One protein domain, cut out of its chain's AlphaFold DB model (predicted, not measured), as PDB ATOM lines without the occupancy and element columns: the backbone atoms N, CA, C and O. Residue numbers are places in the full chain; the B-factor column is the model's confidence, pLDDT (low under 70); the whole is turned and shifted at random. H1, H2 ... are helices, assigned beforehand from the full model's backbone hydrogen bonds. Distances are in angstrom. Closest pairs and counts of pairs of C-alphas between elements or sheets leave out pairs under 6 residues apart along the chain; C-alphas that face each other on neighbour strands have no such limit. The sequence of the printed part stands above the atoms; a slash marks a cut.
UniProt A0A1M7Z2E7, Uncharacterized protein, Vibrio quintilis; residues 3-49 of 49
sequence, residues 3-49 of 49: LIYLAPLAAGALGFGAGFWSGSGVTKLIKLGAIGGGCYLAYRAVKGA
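AT A GLANCE: This is residues 3 to 49 of the 49 residues of an uncharacterized protein of Vibrio quintilis (UniProt A0A1M7Z2E7). Two long helices meet near their ends as an open V, H1 making the first arm and H2 the second, with a tight turn at the point. The free arms are residues 3 to 15 and 33 to 49. The printed part has 47 residues with two named helices, H1 then H2, and no named strand: all helix. It is loose, with a radius of gyration of the C-alphas of 13.3 A, and flat, spanning 37 by 31 by 6 A.

HOW THE PARTS SIT: Look first at H1, residues 3 to 21, then at H2, residues 25 to 47: they form a helical hairpin, running opposite ways at 36 degrees, only just a steep tilt. They touch through residues 20 to 21 of H1 and 27 to 31 of H2 alone; the closest C-alphas, of Phe 20 and Lys 28, are 6.0 A apart. In H2 every O i to N i+4 pair is within hydrogen-bond range; in H1, 14 of 15 are.

IN THESE COORDINATES: Find C-alpha 3 at (58.745, 25.630, 62.591); from there H1 runs 26.3 A to C-alpha 21. H2 runs 32.5 A from C-alpha 25 to C-alpha 47 at (32.436, 29.659, 57.170).

THE WHOLE: The C-alphas farthest apart, of Ser 24 and Ala 49, are 37.2 A apart. The printed part has no cut, and its one link is tight. Residues 48 to 49 have pLDDT under 70.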
ATOM      1  N   LEU A   3      58.049  26.784  63.179       76.75
ATOM      2  CA  LEU A   3      58.745  25.630  62.591       76.75
ATOM      3  C   LEU A   3      58.120  24.271  62.947       76.75
ATOM      4  O   LEU A   3      58.163  23.360  62.125       76.75
ATOM      5  N   ILE A   4      57.503  24.140  64.129       83.62
ATOM      6  CA  ILE A   4      56.896  22.873  64.573       83.62
ATOM      7  C   ILE A   4      55.637  22.512  63.775       83.62
ATOM      8  O   ILE A   4      55.309  21.340  63.662       83.62
ATOM      9  N   TYR A   5      54.966  23.506  63.187       82.19
ATOM     10  CA  TYR A   5      53.809  23.311  62.308       82.19
ATOM     11  C   TYR A   5      54.223  23.270  60.835       82.19
ATOM     12  O   TYR A   5      53.651  22.519  60.048       82.19
ATOM     13  N   LEU A   6      55.252  24.038  60.470       83.56
ATOM     14  CA  LEU A   6      55.774  24.100  59.107       83.56
ATOM     15  C   LEU A   6      56.411  22.781  58.663       83.56
ATOM     16  O   LEU A   6      56.182  22.363  57.533       83.56
ATOM     17  N   ALA A   7      57.174  22.112  59.532       86.75
ATOM     18  CA  ALA A   7      57.852  20.870  59.166       86.75
ATOM     19  C   ALA A   7      56.875  19.710  58.863       86.75
ATOM     20  O   ALA A   7      56.999  19.118  57.788       86.75
ATOM     21  N   PRO A   8      55.860  19.411  59.702       86.94
ATOM     22  CA  PRO A   8      54.852  18.400  59.378       86.94
ATOM     23  C   PRO A   8      54.009  18.776  58.159       86.94
ATOM     24  O   PRO A   8      53.701  17.914  57.338       86.94
ATOM     25  N   LEU A   9      53.662  20.060  58.014       87.88
ATOM     26  CA  LEU A   9      52.878  20.540  56.878       87.88
ATOM     27  C   LEU A   9      53.641  20.371  55.561       87.88
ATOM     28  O   LEU A   9      53.095  19.842  54.596       87.88
ATOM     29  N   ALA A  10      54.912  20.776  55.530       88.38
ATOM     30  CA  ALA A  10      55.766  20.625  54.360       88.38
ATOM     31  C   ALA A  10      56.009  19.145  54.033       88.38
ATOM     32  O   ALA A  10      55.881  18.749  52.876       88.38
ATOM     33  N   ALA A  11      56.283  18.308  55.039       89.88
ATOM     34  CA  ALA A  11      56.455  16.869  54.847       89.88
ATOM     35  C   ALA A  11      55.184  16.210  54.281       89.88
ATOM     36  O   ALA A  11      55.264  15.428  53.332       89.88
ATOM     37  N   GLY A  12      54.009  16.571  54.806       86.94
ATOM     38  CA  GLY A  12      52.720  16.101  54.299       86.94
ATOM     39  C   GLY A  12      52.442  16.560  52.866       86.94
ATOM     40  O   GLY A  12      52.043  15.749  52.031       86.94
ATOM     41  N   ALA A  13      52.710  17.831  52.550       87.31
ATOM     42  CA  ALA A  13      52.534  18.381  51.206       87.31
ATOM     43  C   ALA A  13      53.460  17.710  50.179       87.31
ATOM     44  O   ALA A  13      53.015  17.339  49.090       87.31
ATOM     45  N   LEU A  14      54.729  17.495  50.536       91.19
ATOM     46  CA  LEU A  14      55.707  16.823  49.680       91.19
ATOM     47  C   LEU A  14      55.374  15.339  49.486       91.19
ATOM     48  O   LEU A  14      55.393  14.855  48.354       91.19
ATOM     49  N   GLY A  15      55.003  14.624  50.554       88.69
ATOM     50  CA  GLY A  15      54.591  13.219  50.477       88.69
ATOM     51  C   GLY A  15      53.325  13.024  49.639       88.69
ATOM     52  O   GLY A  15      53.259  12.124  48.797       88.69
ATOM     53  N   PHE A  16      52.344  13.917  49.795       88.12
ATOM     54  CA  PHE A  16      51.151  13.930  48.957       88.12
ATOM     55  C   PHE A  16      51.490  14.216  47.486       88.12
ATOM     56  O   PHE A  16      51.035  13.483  46.607       88.12
ATOM     57  N   GLY A  17      52.312  15.236  47.210       85.88
ATOM     58  CA  GLY A  17      52.711  15.623  45.853       85.88
ATOM     59  C   GLY A  17      53.482  14.523  45.120       85.88
ATOM     60  O   GLY A  17      53.151  14.195  43.978       85.88
ATOM     61  N   ALA A  18      54.437  13.878  45.794       87.50
ATOM     62  CA  ALA A  18      55.177  12.740  45.249       87.50
ATOM     63  C   ALA A  18      54.247  11.555  44.935       87.50
ATOM     64  O   ALA A  18      54.276  11.001  43.832       87.50
ATOM     65  N   GLY A  19      53.350  11.210  45.866       84.81
ATOM     66  CA  GLY A  19      52.361  10.151  45.658       84.81
ATOM     67  C   GLY A  19      51.291  10.501  44.618       84.81
ATOM     68  O   GLY A  19      50.690   9.604  44.021       84.81
ATOM     69  N   PHE A  20      50.998  11.783  44.399       87.81
ATOM     70  CA  PHE A  20      50.119  12.243  43.327       87.81
ATOM     71  C   PHE A  20      50.805  12.090  41.973       87.81
ATOM     72  O   PHE A  20      50.206  11.528  41.063       87.81
ATOM     73  N   TRP A  21      52.062  12.518  41.845       85.50
ATOM     74  CA  TRP A  21      52.824  12.427  40.599       85.50
ATOM     75  C   TRP A  21      53.059  10.980  40.154       85.50
ATOM     76  O   TRP A  21      52.806  10.657  38.991       85.50
ATOM     77  N   SER A  22      53.454  10.116  41.096       86.94
ATOM     78  CA  SER A  22      53.779   8.703  40.862       86.94
ATOM     79  C   SER A  22      52.563   7.799  40.595       86.94
ATOM     80  O   SER A  22      52.744   6.650  40.199       86.94
ATOM     81  N   GLY A  23      51.336   8.266  40.844       82.25
ATOM     82  CA  GLY A  23      50.114   7.472  40.662       82.25
ATOM     83  C   GLY A  23      49.616   7.409  39.211       82.25
ATOM     84  O   GLY A  23      49.992   8.219  38.363       82.25
ATOM     85  N   SER A  24      48.702   6.477  38.928       82.06
ATOM     86  CA  SER A  24      48.003   6.389  37.637       82.06
ATOM     87  C   SER A  24      46.993   7.533  37.454       82.06
ATOM     88  O   SER A  24      46.494   8.092  38.434       82.06
ATOM     89  N   GLY A  25      46.635   7.868  36.208       82.44
ATOM     90  CA  GLY A  25      45.705   8.972  35.905       82.44
ATOM     91  C   GLY A  25      44.362   8.892  36.648       82.44
ATOM     92  O   GLY A  25      43.881   9.899  37.161       82.44
ATOM     93  N   VAL A  26      43.807   7.686  36.812       83.62
ATOM     94  CA  VAL A  26      42.563   7.456  37.572       83.62
ATOM     95  C   VAL A  26      42.736   7.816  39.051       83.62
ATOM     96  O   VAL A  26      41.910   8.523  39.623       83.62
ATOM     97  N   THR A  27      43.847   7.406  39.673       82.44
ATOM     98  CA  THR A  27      44.119   7.750  41.079       82.44
ATOM     99  C   THR A  27      44.348   9.249  41.285       82.44
ATOM    100  O   THR A  27      44.019   9.769  42.351       82.44
ATOM    101  N   LYS A  28      44.838   9.970  40.266       87.06
ATOM    102  CA  LYS A  28      44.970  11.434  40.301       87.06
ATOM    103  C   LYS A  28      43.606  12.121  40.334       87.06
ATOM    104  O   LYS A  28      43.409  12.996  41.169       87.06
ATOM    105  N   LEU A  29      42.654  11.699  39.498       86.75
ATOM    106  CA  LEU A  29      41.294  12.258  39.496       86.75
ATOM    107  C   LEU A  29      40.580  12.039  40.834       86.75
ATOM    108  O   LEU A  29      39.968  12.965  41.360       86.75
ATOM    109  N   ILE A  30      40.727  10.850  41.425       87.94
ATOM    110  CA  ILE A  30      40.164  10.547  42.748       87.94
ATOM    111  C   ILE A  30      40.794  11.443  43.822       87.94
ATOM    112  O   ILE A  30      40.074  12.054  44.608       87.94
ATOM    113  N   LYS A  31      42.129  11.575  43.841       87.81
ATOM    114  CA  LYS A  31      42.838  12.459  44.784       87.81
ATOM    115  C   LYS A  31      42.442  13.929  44.607       87.81
ATOM    116  O   LYS A  31      42.272  14.629  45.602       87.81
ATOM    117  N   LEU A  32      42.262  14.384  43.368       88.56
ATOM    118  CA  LEU A  32      41.822  15.744  43.057       88.56
ATOM    119  C   LEU A  32      40.395  15.993  43.560       88.56
ATOM    120  O   LEU A  32      40.143  17.013  44.194       88.56
ATOM    121  N   GLY A  33      39.481  15.044  43.335       88.38
ATOM    122  CA  GLY A  33      38.113  15.106  43.851       88.38
ATOM    123  C   GLY A  33      38.062  15.089  45.379       88.38
ATOM    124  O   GLY A  33      37.331  15.878  45.972       88.38
ATOM    125  N   ALA A  34      38.884  14.257  46.023       88.94
ATOM    126  CA  ALA A  34      38.982  14.192  47.479       88.94
ATOM    127  C   ALA A  34      39.515  15.501  48.084       88.94
ATOM    128  O   ALA A  34      38.946  15.990  49.058       88.94
ATOM    129  N   ILE A  35      40.555  16.105  47.493       89.75
ATOM    130  CA  ILE A  35      41.063  17.411  47.938       89.75
ATOM    131  C   ILE A  35      40.041  18.508  47.666       89.75
ATOM    132  O   ILE A  35      39.690  19.238  48.582       89.75
ATOM    133  N   GLY A  36      39.539  18.630  46.437       89.06
ATOM    134  CA  GLY A  36      38.602  19.694  46.073       89.06
ATOM    135  C   GLY A  36      37.308  19.626  46.885       89.06
ATOM    136  O   GLY A  36      36.892  20.621  47.479       89.06
ATOM    137  N   GLY A  37      36.708  18.437  46.975       90.69
ATOM    138  CA  GLY A  37      35.511  18.193  47.774       90.69
ATOM    139  C   GLY A  37      35.759  18.380  49.271       90.69
ATOM    140  O   GLY A  37      34.995  19.080  49.931       90.69
ATOM    141  N   GLY A  38      36.856  17.828  49.799       89.19
ATOM    142  CA  GLY A  38      37.236  17.974  51.205       89.19
ATOM    143  C   GLY A  38      37.496  19.428  51.599       89.19
ATOM    144  O   GLY A  38      36.961  19.893  52.602       89.19
ATOM    145  N   CYS A  39      38.241  20.180  50.784       88.25
ATOM    146  CA  CYS A  39      38.499  21.602  51.009       88.25
ATOM    147  C   CYS A  39      37.219  22.439  50.920       88.25
ATOM    148  O   CYS A  39      37.038  23.343  51.733       88.25
ATOM    149  N   TYR A  40      36.314  22.140  49.983       88.75
ATOM    150  CA  TYR A  40      35.033  22.841  49.889       88.75
ATOM    151  C   TYR A  40      34.138  22.570  51.103       88.75
ATOM    152  O   TYR A  40      33.562  23.502  51.666       88.75
ATOM    153  N   LEU A  41      34.046  21.315  51.547       90.56
ATOM    154  CA  LEU A  41      33.287  20.955  52.745       90.56
ATOM    155  C   LEU A  41      33.895  21.574  54.007       90.56
ATOM    156  O   LEU A  41      33.156  22.131  54.815       90.56
ATOM    157  N   ALA A  42      35.221  21.554  54.146       89.25
ATOM    158  CA  ALA A  42      35.919  22.221  55.242       89.25
ATOM    159  C   ALA A  42      35.675  23.738  55.225       89.25
ATOM    160  O   ALA A  42      35.354  24.319  56.257       89.25
ATOM    161  N   TYR A  43      35.742  24.376  54.052       87.94
ATOM    162  CA  TYR A  43      35.405  25.790  53.891       87.94
ATOM    163  C   TYR A  43      33.963  26.078  54.313       87.94
ATOM    164  O   TYR A  43      33.719  27.036  55.043       87.94
ATOM    165  N   ARG A  44      33.004  25.242  53.897       91.31
ATOM    166  CA  ARG A  44      31.606  25.380  54.316       91.31
ATOM    167  C   ARG A  44      31.426  25.196  55.818       91.31
ATOM    168  O   ARG A  44      30.646  25.939  56.398       91.31
ATOM    169  N   ALA A  45      32.126  24.246  56.432       89.62
ATOM    170  CA  ALA A  45      32.053  23.998  57.868       89.62
ATOM    171  C   ALA A  45      32.653  25.151  58.685       89.62
ATOM    172  O   ALA A  45      32.080  25.534  59.692       89.62
ATOM    173  N   VAL A  46      33.767  25.734  58.232       89.62
ATOM    174  CA  VAL A  46      34.424  26.861  58.917       89.62
ATOM    175  C   VAL A  46      33.679  28.175  58.696       89.62
ATOM    176  O   VAL A  46      33.554  28.965  59.617       89.62
ATOM    177  N   LYS A  47      33.182  28.430  57.481       80.44
ATOM    178  CA  LYS A  47      32.436  29.659  57.170       80.44
ATOM    179  C   LYS A  47      30.984  29.619  57.657       80.44
ATOM    180  O   LYS A  47      30.355  30.664  57.773       80.44
ATOM    181  N   GLY A  48      30.431  28.422  57.845       61.56
ATOM    182  CA  GLY A  48      29.097  28.206  58.403       61.56
ATOM    183  C   GLY A  48      29.064  28.078  59.929       61.56
ATOM    184  O   GLY A  48      27.966  27.914  60.458       61.56
ATOM    185  N   ALA A  49      30.223  28.111  60.596       50.97
ATOM    186  CA  ALA A  49      30.369  28.188  62.050       50.97
ATOM    187  C   ALA A  49      30.401  29.644  62.532       50.97
ATOM    188  O   ALA A  49      30.870  30.512  61.759       50.97
TER     189      ALA A  49